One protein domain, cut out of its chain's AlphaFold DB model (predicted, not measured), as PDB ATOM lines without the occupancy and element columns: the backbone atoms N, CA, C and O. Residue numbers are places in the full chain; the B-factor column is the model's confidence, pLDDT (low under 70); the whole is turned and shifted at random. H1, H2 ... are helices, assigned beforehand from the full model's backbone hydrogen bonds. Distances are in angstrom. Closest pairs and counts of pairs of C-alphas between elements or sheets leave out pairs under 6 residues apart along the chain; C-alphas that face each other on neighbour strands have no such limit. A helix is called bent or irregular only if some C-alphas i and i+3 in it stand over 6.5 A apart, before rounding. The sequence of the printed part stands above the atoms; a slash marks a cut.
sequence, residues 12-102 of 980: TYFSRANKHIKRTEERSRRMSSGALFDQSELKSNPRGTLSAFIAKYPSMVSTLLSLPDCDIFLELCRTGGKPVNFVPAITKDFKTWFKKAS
ATOM      1  N   THR A  12     334.577 190.368 231.295       82.19
ATOM      2  CA  THR A  12     334.494 189.281 230.301       82.19
ATOM      3  C   THR A  12     334.692 189.768 228.865       82.19
ATOM      4  O   THR A  12     335.199 189.011 228.043       82.19
ATOM      5  N   TYR A  13     334.366 191.028 228.554       80.75
ATOM      6  CA  TYR A  13     334.622 191.615 227.234       80.75
ATOM      7  C   TYR A  13     336.120 191.838 227.020       80.75
ATOM      8  O   TYR A  13     336.642 191.451 225.979       80.75
ATOM      9  N   PHE A  14     336.816 192.357 228.040       84.81
ATOM     10  CA  PHE A  14     338.278 192.430 228.057       84.81
ATOM     11  C   PHE A  14     338.896 191.037 227.858       84.81
ATOM     12  O   PHE A  14     339.730 190.858 226.977       84.81
ATOM     13  N   SER A  15     338.435 190.024 228.602       84.50
ATOM     14  CA  SER A  15     338.939 188.645 228.481       84.50
ATOM     15  C   SER A  15     338.744 188.054 227.075       84.50
ATOM     16  O   SER A  15     339.686 187.499 226.504       84.50
ATOM     17  N   ARG A  16     337.558 188.225 226.466       88.56
ATOM     18  CA  ARG A  16     337.281 187.786 225.084       88.56
ATOM     19  C   ARG A  16     338.149 188.529 224.061       88.56
ATOM     20  O   ARG A  16     338.736 187.878 223.201       88.56
ATOM     21  N   ALA A  17     338.290 189.851 224.180       86.62
ATOM     22  CA  ALA A  17     339.138 190.651 223.294       86.62
ATOM     23  C   ALA A  17     340.623 190.262 223.404       86.62
ATOM     24  O   ALA A  17     341.277 190.046 222.390       86.62
ATOM     25  N   ASN A  18     341.130 190.083 224.626       86.69
ATOM     26  CA  ASN A  18     342.502 189.656 224.904       86.69
ATOM     27  C   ASN A  18     342.804 188.278 224.282       86.69
ATOM     28  O   ASN A  18     343.818 188.099 223.611       86.69
ATOM     29  N   LYS A  19     341.884 187.308 224.424       88.56
ATOM     30  CA  LYS A  19     341.983 185.999 223.751       88.56
ATOM     31  C   LYS A  19     341.956 186.127 222.224       88.56
ATOM     32  O   LYS A  19     342.749 185.475 221.549       88.56
ATOM     33  N   HIS A  20     341.088 186.979 221.675       87.31
ATOM     34  CA  HIS A  20     340.981 187.174 220.229       87.31
ATOM     35  C   HIS A  20     342.236 187.836 219.630       87.31
ATOM     36  O   HIS A  20     342.728 187.368 218.610       87.31
ATOM     37  N   ILE A  21     342.829 188.841 220.290       86.31
ATOM     38  CA  ILE A  21     344.085 189.474 219.842       86.31
ATOM     39  C   ILE A  21     345.233 188.453 219.810       86.31
ATOM     40  O   ILE A  21     345.943 188.375 218.808       86.31
ATOM     41  N   LYS A  22     345.373 187.606 220.844       85.81
ATOM     42  CA  LYS A  22     346.356 186.501 220.839       85.81
ATOM     43  C   LYS A  22     346.133 185.540 219.672       85.81
ATOM     44  O   LYS A  22     347.091 185.184 218.991       85.81
ATOM     45  N   ARG A  23     344.879 185.181 219.381       86.06
ATOM     46  CA  ARG A  23     344.546 184.312 218.245       86.06
ATOM     47  C   ARG A  23     344.887 184.948 216.889       86.06
ATOM     48  O   ARG A  23     345.412 184.280 215.999       86.06
ATOM     49  N   THR A  24     344.645 186.245 216.732       82.50
ATOM     50  CA  THR A  24     345.002 187.003 215.522       82.50
ATOM     51  C   THR A  24     346.526 187.141 215.366       82.50
ATOM     52  O   THR A  24     347.045 187.066 214.248       82.50
ATOM     53  N   GLU A  25     347.273 187.244 216.470       83.81
ATOM     54  CA  GLU A  25     348.740 187.171 216.466       83.81
ATOM     55  C   GLU A  25     349.252 185.773 216.068       83.81
ATOM     56  O   GLU A  25     350.112 185.675 215.191       83.81
ATOM     57  N   GLU A  26     348.705 184.688 216.635       80.94
ATOM     58  CA  GLU A  26     349.019 183.302 216.233       80.94
ATOM     59  C   GLU A  26     348.842 183.102 214.723       80.94
ATOM     60  O   GLU A  26     349.706 182.518 214.066       80.94
ATOM     61  N   ARG A  27     347.744 183.629 214.160       76.00
ATOM     62  CA  ARG A  27     347.448 183.550 212.725       76.00
ATOM     63  C   ARG A  27     348.482 184.296 211.878       76.00
ATOM     64  O   ARG A  27     348.923 183.776 210.854       76.00
ATOM     65  N   SER A  28     348.898 185.478 212.333       70.19
ATOM     66  CA  SER A  28     349.921 186.312 211.681       70.19
ATOM     67  C   SER A  28     351.314 185.667 211.705       70.19
ATOM     68  O   SER A  28     352.140 185.899 210.819       70.19
ATOM     69  N   ARG A  29     351.589 184.819 212.704       68.25
ATOM     70  CA  ARG A  29     352.931 184.299 213.015       68.25
ATOM     71  C   ARG A  29     353.523 183.294 212.022       68.25
ATOM     72  O   ARG A  29     354.619 182.792 212.255       68.25
ATOM     73  N   ARG A  30     352.859 183.040 210.888       57.34
ATOM     74  CA  ARG A  30     353.461 182.341 209.737       57.34
ATOM     75  C   ARG A  30     354.424 183.212 208.915       57.34
ATOM     76  O   ARG A  30     355.144 182.648 208.100       57.34
ATOM     77  N   MET A  31     354.457 184.538 209.111       53.38
ATOM     78  CA  MET A  31     355.301 185.449 208.309       53.38
ATOM     79  C   MET A  31     356.278 186.347 209.093       53.38
ATOM     80  O   MET A  31     357.024 187.094 208.467       53.38
ATOM     81  N   SER A  32     356.351 186.279 210.429       54.53
ATOM     82  CA  SER A  32     357.400 186.994 211.179       54.53
ATOM     83  C   SER A  32     357.821 186.292 212.476       54.53
ATOM     84  O   SER A  32     357.002 185.805 213.254       54.53
ATOM     85  N   SER A  33     359.133 186.263 212.729       56.34
ATOM     86  CA  SER A  33     359.771 185.643 213.903       56.34
ATOM     87  C   SER A  33     359.889 186.592 215.110       56.34
ATOM     88  O   SER A  33     360.764 186.425 215.958       56.34
ATOM     89  N   GLY A  34     359.024 187.607 215.184       62.84
ATOM     90  CA  GLY A  34     359.104 188.675 216.181       62.84
ATOM     91  C   GLY A  34     358.706 188.266 217.604       62.84
ATOM     92  O   GLY A  34     358.017 187.261 217.834       62.84
ATOM     93  N   ALA A  35     359.097 189.107 218.566       69.00
ATOM     94  CA  ALA A  35     358.577 189.084 219.933       69.00
ATOM     95  C   ALA A  35     357.041 189.213 219.947       69.00
ATOM     96  O   ALA A  35     356.452 189.736 218.994       69.00
ATOM     97  N   LEU A  36     356.398 188.738 221.018       77.00
ATOM     98  CA  LEU A  36     354.938 188.811 221.173       77.00
ATOM     99  C   LEU A  36     354.432 190.264 221.188       77.00
ATOM    100  O   LEU A  36     355.202 191.202 221.403       77.00
ATOM    101  N   PHE A  37     353.153 190.484 220.892       82.50
ATOM    102  CA  PHE A  37     352.519 191.784 221.092       82.50
ATOM    103  C   PHE A  37     352.137 191.950 222.563       82.50
ATOM    104  O   PHE A  37     351.410 191.116 223.106       82.50
ATOM    105  N   ASP A  38     352.629 193.013 223.204       80.94
ATOM    106  CA  ASP A  38     352.239 193.310 224.577       80.94
ATOM    107  C   ASP A  38     350.795 193.822 224.629       80.94
ATOM    108  O   ASP A  38     350.362 194.643 223.825       80.94
ATOM    109  N   GLN A  39     350.044 193.282 225.580       82.56
ATOM    110  CA  GLN A  39     348.618 193.515 225.793       82.56
ATOM    111  C   GLN A  39     348.365 194.103 227.193       82.56
ATOM    112  O   GLN A  39     347.211 194.227 227.603       82.56
ATOM    113  N   SER A  40     349.425 194.479 227.923       82.62
ATOM    114  CA  SER A  40     349.381 195.131 229.238       82.62
ATOM    115  C   SER A  40     348.423 196.333 229.272       82.62
ATOM    116  O   SER A  40     347.526 196.396 230.116       82.62
ATOM    117  N   GLU A  41     348.533 197.234 228.292       82.50
ATOM    118  CA  GLU A  41     347.684 198.423 228.150       82.50
ATOM    119  C   GLU A  41     346.235 198.134 227.720       82.50
ATOM    120  O   GLU A  41     345.382 199.013 227.849       82.50
ATOM    121  N   LEU A  42     345.878 196.921 227.275       84.69
ATOM    122  CA  LEU A  42     344.534 196.628 226.741       84.69
ATOM    123  C   LEU A  42     343.407 196.909 227.757       84.69
ATOM    124  O   LEU A  42     342.264 197.187 227.383       84.69
ATOM    125  N   LYS A  43     343.718 196.836 229.057       82.81
ATOM    126  CA  LYS A  43     342.762 197.068 230.148       82.81
ATOM    127  C   LYS A  43     342.455 198.558 230.376       82.81
ATOM    128  O   LYS A  43     341.347 198.863 230.812       82.81
ATOM    129  N   SER A  44     343.401 199.454 230.085       80.62
ATOM    130  CA  SER A  44     343.345 200.902 230.368       80.62
ATOM    131  C   SER A  44     343.260 201.773 229.107       80.62
ATOM    132  O   SER A  44     342.601 202.811 229.117       80.62
ATOM    133  N   ASN A  45     343.890 201.345 228.014       82.81
ATOM    134  CA  ASN A  45     344.007 202.054 226.743       82.81
ATOM    135  C   ASN A  45     343.695 201.114 225.552       82.81
ATOM    136  O   ASN A  45     344.562 200.832 224.716       82.81
ATOM    137  N   PRO A  46     342.454 200.597 225.435       81.88
ATOM    138  CA  PRO A  46     342.107 199.636 224.387       81.88
ATOM    139  C   PRO A  46     342.219 200.221 222.971       81.88
ATOM    140  O   PRO A  46     342.562 199.493 222.040       81.88
ATOM    141  N   ARG A  47     341.989 201.533 222.792       80.69
ATOM    142  CA  ARG A  47     342.176 202.212 221.497       80.69
ATOM    143  C   ARG A  47     343.650 202.307 221.097       80.69
ATOM    144  O   ARG A  47     343.977 201.931 219.976       80.69
ATOM    145  N   GLY A  48     344.533 202.756 221.994       82.25
ATOM    146  CA  GLY A  48     345.974 202.808 221.722       82.25
ATOM    147  C   GLY A  48     346.558 201.420 221.466       82.25
ATOM    148  O   GLY A  48     347.283 201.231 220.493       82.25
ATOM    149  N   THR A  49     346.137 200.427 222.256       85.12
ATOM    150  CA  THR A  49     346.521 199.020 222.063       85.12
ATOM    151  C   THR A  49     346.103 198.499 220.683       85.12
ATOM    152  O   THR A  49     346.906 197.871 219.996       85.12
ATOM    153  N   LEU A  50     344.877 198.788 220.225       84.50
ATOM    154  CA  LEU A  50     344.423 198.378 218.892       84.50
ATOM    155  C   LEU A  50     345.223 199.062 217.769       84.50
ATOM    156  O   LEU A  50     345.630 198.390 216.823       84.50
ATOM    157  N   SER A  51     345.508 200.363 217.887       84.81
ATOM    158  CA  SER A  51     346.354 201.083 216.925       84.81
ATOM    159  C   SER A  51     347.778 200.518 216.865       84.81
ATOM    160  O   SER A  51     348.314 200.325 215.776       84.81
ATOM    161  N   ALA A  52     348.375 200.187 218.015       85.94
ATOM    162  CA  ALA A  52     349.694 199.560 218.088       85.94
ATOM    163  C   ALA A  52     349.699 198.137 217.497       85.94
ATOM    164  O   ALA A  52     350.645 197.758 216.804       85.94
ATOM    165  N   PHE A  53     348.629 197.361 217.705       85.56
ATOM    166  CA  PHE A  53     348.466 196.041 217.090       85.56
ATOM    167  C   PHE A  53     348.367 196.139 215.562       85.56
ATOM    168  O   PHE A  53     349.062 195.417 214.849       85.56
ATOM    169  N   ILE A  54     347.561 197.077 215.053       85.50
ATOM    170  CA  ILE A  54     347.416 197.350 213.616       85.50
ATOM    171  C   ILE A  54     348.749 197.793 213.000       85.50
ATOM    172  O   ILE A  54     349.127 197.284 211.949       85.50
ATOM    173  N   ALA A  55     349.500 198.675 213.666       85.44
ATOM    174  CA  ALA A  55     350.822 199.101 213.205       85.44
ATOM    175  C   ALA A  55     351.842 197.945 213.150       85.44
ATOM    176  O   ALA A  55     352.721 197.942 212.289       85.44
ATOM    177  N   LYS A  56     351.717 196.944 214.035       84.06
ATOM    178  CA  LYS A  56     352.589 195.758 214.074       84.06
ATOM    179  C   LYS A  56     352.179 194.660 213.078       84.06
ATOM    180  O   LYS A  56     353.049 193.937 212.593       84.06
ATOM    181  N   TYR A  57     350.889 194.542 212.750       84.12
ATOM    182  CA  TYR A  57     350.347 193.547 211.808       84.12
ATOM    183  C   TYR A  57     349.443 194.191 210.736       84.12
ATOM    184  O   TYR A  57     348.263 193.843 210.634       84.12
ATOM    185  N   PRO A  58     349.961 195.115 209.900       80.12
ATOM    186  CA  PRO A  58     349.135 195.909 208.981       80.12
ATOM    187  C   PRO A  58     348.404 195.065 207.924       80.12
ATOM    188  O   PRO A  58     347.315 195.429 207.486       80.12
ATOM    189  N   SER A  59     348.940 193.895 207.563       75.88
ATOM    190  CA  SER A  59     348.279 192.928 206.676       75.88
ATOM    191  C   SER A  59     346.979 192.343 207.249       75.88
ATOM    192  O   SER A  59     346.133 191.876 206.487       75.88
ATOM    193  N   MET A  60     346.773 192.387 208.569       73.81
ATOM    194  CA  MET A  60     345.551 191.875 209.199       73.81
ATOM    195  C   MET A  60     344.362 192.838 209.083       73.81
ATOM    196  O   MET A  60     343.237 192.428 209.343       73.81
ATOM    197  N   VAL A  61     344.574 194.086 208.642       78.06
ATOM    198  CA  VAL A  61     343.486 195.048 208.373       78.06
ATOM    199  C   VAL A  61     342.690 194.662 207.119       78.06
ATOM    200  O   VAL A  61     341.487 194.898 207.056       78.06
ATOM    201  N   SER A  62     343.346 194.050 206.127       75.31
ATOM    202  CA  SER A  62     342.740 193.610 204.861       75.31
ATOM    203  C   SER A  62     342.508 192.095 204.769       75.31
ATOM    204  O   SER A  62     341.918 191.622 203.798       75.31
ATOM    205  N   THR A  63     342.946 191.320 205.766       79.56
ATOM    206  CA  THR A  63     342.780 189.859 205.798       79.56
ATOM    207  C   THR A  63     341.441 189.480 206.433       79.56
ATOM    208  O   THR A  63     341.217 189.729 207.616       79.56
ATOM    209  N   LEU A  64     340.562 188.825 205.670       80.31
ATOM    210  CA  LEU A  64     339.313 188.267 206.201       80.31
ATOM    211  C   LEU A  64     339.583 187.117 207.188       80.31
ATOM    212  O   LEU A  64     340.518 186.331 207.014       80.31
ATOM    213  N   LEU A  65     338.724 186.991 208.204       79.62
ATOM    214  CA  LEU A  65     338.730 185.859 209.135       79.62
ATOM    215  C   LEU A  65     338.547 184.533 208.376       79.62
ATOM    216  O   LEU A  65     337.693 184.416 207.498       79.62
ATOM    217  N   SER A  66     339.345 183.522 208.728       82.62
ATOM    218  CA  SER A  66     339.191 182.178 208.161       82.62
ATOM    219  C   SER A  66     338.107 181.392 208.902       82.62
ATOM    220  O   SER A  66     337.883 181.648 210.082       82.62
ATOM    221  N   LEU A  67     337.468 180.413 208.247       80.81
ATOM    222  CA  LEU A  67     336.332 179.674 208.827       80.81
ATOM    223  C   LEU A  67     336.606 179.122 210.250       80.81
ATOM    224  O   LEU A  67     335.825 179.454 211.140       80.81
ATOM    225  N   PRO A  68     337.740 178.443 210.546       84.50
ATOM    226  CA  PRO A  68     338.054 178.024 211.919       84.50
ATOM    227  C   PRO A  68     338.194 179.175 212.926       84.50
ATOM    228  O   PRO A  68     337.914 179.004 214.106       84.50
ATOM    229  N   ASP A  69     338.639 180.356 212.487       84.88
ATOM    230  CA  ASP A  69     338.784 181.522 213.364       84.88
ATOM    231  C   ASP A  69     337.436 182.248 213.570       84.88
ATOM    232  O   ASP A  69     337.224 182.851 214.622       84.88
ATOM    233  N   CYS A  70     336.491 182.119 212.627       85.44
ATOM    234  CA  CYS A  70     335.080 182.473 212.822       85.44
ATOM    235  C   CYS A  70     334.403 181.548 213.846       85.44
ATOM    236  O   CYS A  70     333.704 182.037 214.732       85.44
ATOM    237  N   ASP A  71     334.641 180.235 213.776       85.81
ATOM    238  CA  ASP A  71     334.101 179.277 214.750       85.81
ATOM    239  C   ASP A  71     334.644 179.546 216.162       85.81
ATOM    240  O   ASP A  71     333.862 179.646 217.109       85.81
ATOM    241  N   ILE A  72     335.954 179.793 216.298       85.06
ATOM    242  CA  ILE A  72     336.584 180.214 217.564       85.06
ATOM    243  C   ILE A  72     336.012 181.557 218.056       85.06
ATOM    244  O   ILE A  72     335.811 181.741 219.256       85.06
ATOM    245  N   PHE A  73     335.704 182.509 217.169       88.31
ATOM    246  CA  PHE A  73     335.043 183.759 217.562       88.31
ATOM    247  C   PHE A  73     333.611 183.522 218.078       88.31
ATOM    248  O   PHE A  73     333.210 184.111 219.085       88.31
ATOM    249  N   LEU A  74     332.851 182.621 217.449       88.50
ATOM    250  CA  LEU A  74     331.517 182.229 217.908       88.50
ATOM    251  C   LEU A  74     331.566 181.448 219.228       88.50
ATOM    252  O   LEU A  74     330.709 181.651 220.087       88.50
ATOM    253  N   GLU A  75     332.575 180.604 219.439       86.94
ATOM    254  CA  GLU A  75     332.848 179.954 220.724       86.94
ATOM    255  C   GLU A  75     333.196 180.986 221.809       86.94
ATOM    256  O   GLU A  75     332.574 180.993 222.872       86.94
ATOM    257  N   LEU A  76     334.090 181.942 221.523       87.44
ATOM    258  CA  LEU A  76     334.390 183.064 222.420       87.44
ATOM    259  C   LEU A  76     333.126 183.860 222.779       87.44
ATOM    260  O   LEU A  76     332.973 184.243 223.938       87.44
ATOM    261  N   CYS A  77     332.184 184.047 221.850       85.69
ATOM    262  CA  CYS A  77     330.885 184.667 222.140       85.69
ATOM    263  C   CYS A  77     329.974 183.801 223.035       85.69
ATOM    264  O   CYS A  77     329.139 184.356 223.752       85.69
ATOM    265  N   ARG A  78     330.124 182.466 223.020       82.25
ATOM    266  CA  ARG A  78     329.383 181.516 223.876       82.25
ATOM    267  C   ARG A  78     329.993 181.343 225.275       82.25
ATOM    268  O   ARG A  78     329.262 180.941 226.176       82.25
ATOM    269  N   THR A  79     331.284 181.648 225.474       79.88
ATOM    270  CA  THR A  79     331.965 181.517 226.785       79.88
ATOM    271  C   THR A  79     331.220 182.212 227.932       79.88
ATOM    272  O   THR A  79     330.628 183.277 227.741       79.88
ATOM    273  N   GLY A  80     331.290 181.629 229.134       71.56
ATOM    274  CA  GLY A  80     330.572 182.091 230.328       71.56
ATOM    275  C   GLY A  80     330.826 183.551 230.738       71.56
ATOM    276  O   GLY A  80     331.826 184.177 230.377       71.56
ATOM    277  N   GLY A  81     329.886 184.098 231.515       77.50
ATOM    278  CA  GLY A  81     329.850 185.503 231.930       77.50
ATOM    279  C   GLY A  81     328.945 186.380 231.050       77.50
ATOM    280  O   GLY A  81     328.173 185.867 230.242       77.50
ATOM    281  N   LYS A  82     329.009 187.716 231.213       77.06
ATOM    282  CA  LYS A  82     328.067 188.662 230.570       77.06
ATOM    283  C   LYS A  82     327.953 188.400 229.050       77.06
ATOM    284  O   LYS A  82     329.001 188.367 228.391       77.06
ATOM    285  N   PRO A  83     326.741 188.207 228.485       78.44
ATOM    286  CA  PRO A  83     326.556 187.962 227.052       78.44
ATOM    287  C   PRO A  83     327.126 189.078 226.172       78.44
ATOM    288  O   PRO A  83     327.339 190.195 226.649       78.44
ATOM    289  N   VAL A  84     327.374 188.776 224.896       78.31
ATOM    290  CA  VAL A  84     327.709 189.787 223.879       78.31
ATOM    291  C   VAL A  84     326.489 190.659 223.560       78.31
ATOM    292  O   VAL A  84     325.375 190.158 223.441       78.31
ATOM    293  N   ASN A  85     326.700 191.968 223.423       78.00
ATOM    294  CA  ASN A  85     325.669 192.977 223.153       78.00
ATOM    295  C   ASN A  85     325.416 193.189 221.648       78.00
ATOM    296  O   ASN A  85     325.014 194.268 221.221       78.00
ATOM    297  N   PHE A  86     325.699 192.167 220.844       81.81
ATOM    298  CA  PHE A  86     325.527 192.123 219.396       81.81
ATOM    299  C   PHE A  86     325.229 190.679 218.977       81.81
ATOM    300  O   PHE A  86     325.597 189.737 219.680       81.81
ATOM    301  N   VAL A  87     324.574 190.492 217.832       82.38
ATOM    302  CA  VAL A  87     324.330 189.160 217.257       82.38
ATOM    303  C   VAL A  87     325.542 188.774 216.397       82.38
ATOM    304  O   VAL A  87     325.784 189.447 215.398       82.38
ATOM    305  N   PRO A  88     326.321 187.730 216.748       82.44
ATOM    306  CA  PRO A  88     327.572 187.428 216.050       82.44
ATOM    307  C   PRO A  88     327.374 186.593 214.772       82.44
ATOM    308  O   PRO A  88     328.248 186.591 213.913       82.44
ATOM    309  N   ALA A  89     326.245 185.885 214.635       82.25
ATOM    310  CA  ALA A  89     325.852 185.178 213.415       82.25
ATOM    311  C   ALA A  89     324.334 184.928 213.373       82.25
ATOM    312  O   ALA A  89     323.689 184.759 214.413       82.25
ATOM    313  N   ILE A  90     323.775 184.846 212.163       80.12
ATOM    314  CA  ILE A  90     322.383 184.443 211.919       80.12
ATOM    315  C   ILE A  90     322.374 182.936 211.637       80.12
ATOM    316  O   ILE A  90     322.716 182.492 210.545       80.12
ATOM    317  N   THR A  91     322.025 182.140 212.647       78.69
ATOM    318  CA  THR A  91     321.953 180.667 212.579       78.69
ATOM    319  C   THR A  91     320.723 180.166 213.346       78.69
ATOM    320  O   THR A  91     319.926 180.971 213.832       78.69
ATOM    321  N   LYS A  92     320.582 178.846 213.549       74.69
ATOM    322  CA  LYS A  92     319.594 178.272 214.489       74.69
ATOM    323  C   LYS A  92     319.647 178.897 215.898       74.69
ATOM    324  O   LYS A  92     318.628 178.967 216.576       74.69
ATOM    325  N   ASP A  93     320.808 179.416 216.305       71.38
ATOM    326  CA  ASP A  93     321.017 180.068 217.601       71.38
ATOM    327  C   ASP A  93     320.495 181.524 217.631       71.38
ATOM    328  O   ASP A  93     320.525 182.157 218.686       71.38
ATOM    329  N   PHE A  94     320.023 182.091 216.509       77.19
ATOM    330  CA  PHE A  94     319.648 183.512 216.390       77.19
ATOM    331  C   PHE A  94     318.662 183.968 217.474       77.19
ATOM    332  O   PHE A  94     318.876 185.005 218.096       77.19
ATOM    333  N   LYS A  95     317.628 183.168 217.772       70.44
ATOM    334  CA  LYS A  95     316.642 183.473 218.827       70.44
ATOM    335  C   LYS A  95     317.289 183.565 220.219       70.44
ATOM    336  O   LYS A  95     316.847 184.360 221.044       70.44
ATOM    337  N   THR A  96     318.354 182.798 220.455       73.81
ATOM    338  CA  THR A  96     319.152 182.807 221.690       73.81
ATOM    339  C   THR A  96     320.098 184.006 221.739       73.81
ATOM    340  O   THR A  96     320.209 184.634 222.787       73.81
ATOM    341  N   TRP A  97     320.749 184.363 220.627       74.19
ATOM    342  CA  TRP A  97     321.584 185.568 220.544       74.19
ATOM    343  C   TRP A  97     320.754 186.843 220.709       74.19
ATOM    344  O   TRP A  97     321.086 187.683 221.538       74.19
ATOM    345  N   PHE A  98     319.635 186.951 219.989       70.38
ATOM    346  CA  PHE A  98     318.746 188.108 220.038       70.38
ATOM    347  C   PHE A  98     318.154 188.301 221.442       70.38
ATOM    348  O   PHE A  98     318.300 189.377 222.010       70.38
ATOM    349  N   LYS A  99     317.618 187.245 222.081       65.94
ATOM    350  CA  LYS A  99     317.146 187.320 223.480       65.94
ATOM    351  C   LYS A  99     318.248 187.571 224.521       65.94
ATOM    352  O   LYS A  99     317.926 187.971 225.632       65.94
ATOM    353  N   LYS A 100     319.526 187.318 224.213       62.25
ATOM    354  CA  LYS A 100     320.656 187.628 225.114       62.25
ATOM    355  C   LYS A 100     321.236 189.030 224.901       62.25
ATOM    356  O   LYS A 100     321.864 189.549 225.820       62.25
ATOM    357  N   ALA A 101     321.033 189.628 223.725       51.84
ATOM    358  CA  ALA A 101     321.409 191.009 223.425       51.84
ATOM    359  C   ALA A 101     320.294 192.007 223.798       51.84
ATOM    360  O   ALA A 101     320.579 193.076 224.331       51.84
ATOM    361  N   SER A 102     319.028 191.637 223.573       50.28
ATOM    362  CA  SER A 102     317.838 192.409 223.943       50.28
ATOM    363  C   SER A 102     317.267 191.936 225.284       50.28
ATOM    364  O   SER A 102     316.331 191.140 225.322       50.28
TER     365      SER A 102
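Overview. This is residues 12 to 102 of the 980 residues of an uncharacterized protein of Phytophthora sojae (strain P6497) (UniProt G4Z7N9). A loose set of helices is strung out along one axis, with the longest, H1, in the middle; H5 lies alongside it on one side and H3 runs near it on the other. The short helices H2 and H4 sit by the two ends of H3, while H6 lies at the far end beyond H5, touching no helix and reached through the long stretch of residues 79 to 93. You are reading 91 printed residues with six named helices, H1 to H6 in chain order, and no named strand; the class is all helix. The whole is only just compact, close to loose, with a radius of gyration of the C-alphas of 14.6 A and spans of 43 by 30 by 19 A.

Along the chain. Find C-alpha 12 at (334.494, 189.281, 230.301); from there H1, residues 12 to 28, runs 24.4 A to C-alpha 28 at (349.921, 186.312, 211.681). H5, residues 67 to 78, covers 16.7 A, and H3, residues 46 to 56, covers 15.2 A. Look before H3 for H2, residues 40 to 43, which is irregular, but only just: C-alphas 40 and 43 are 7.0 A apart. After H3 comes H4, residues 58 to 61, 5.7 A long. H6, residues 94 to 101, runs 10.4 A and ends with C-alpha 101 at (321.409, 191.009, 223.425).

Arrangement. Start at H1, which only just touches H5, with 3 pairs of C-alphas within 8 A; the closest are those of Arg 16 and Leu 76, 6.1 A apart. The two run opposite ways at a shallow tilt of 13 degrees. With residues 14 to 18 alone, H1 only just touches H2, also with 3 pairs; the closest C-alphas are those of Phe 14 and Lys 43, 6.8 A apart. H1 and H3 are near each other, with 7 pairs of C-alphas within 10 A but no pair within 8 A. H2 and H3 touch only at the corner by their link, and only just, with 3 pairs; the C-alphas of Leu 42 and Thr 49 are closest, at 5.6 A. H4 is close to H3 but not clearly touching it; the closest C-alphas are those of Ile 54 and Val 61, 6.9 A apart. H6 is apart from H5 and from H1. In H1, H3, H5 and H6 every O i to N i+4 pair is within hydrogen-bond range; H2 and H4 are too short for such a pair, and their single O i to N i+3 pair is within range in H4 but not in H2.

Size, cuts and confidence. Look for the greatest distance between the C-alphas of Ser 33 and Lys 99, 43.7 A apart. The printed part has no cut. The links from H1 to H2 and from H5 to H6 are long, with 11 and 15 residues; the others are tight. The mean pLDDT of the printed part is 78.8, and it is under 70 at residues 29 to 35 and 99 to 102.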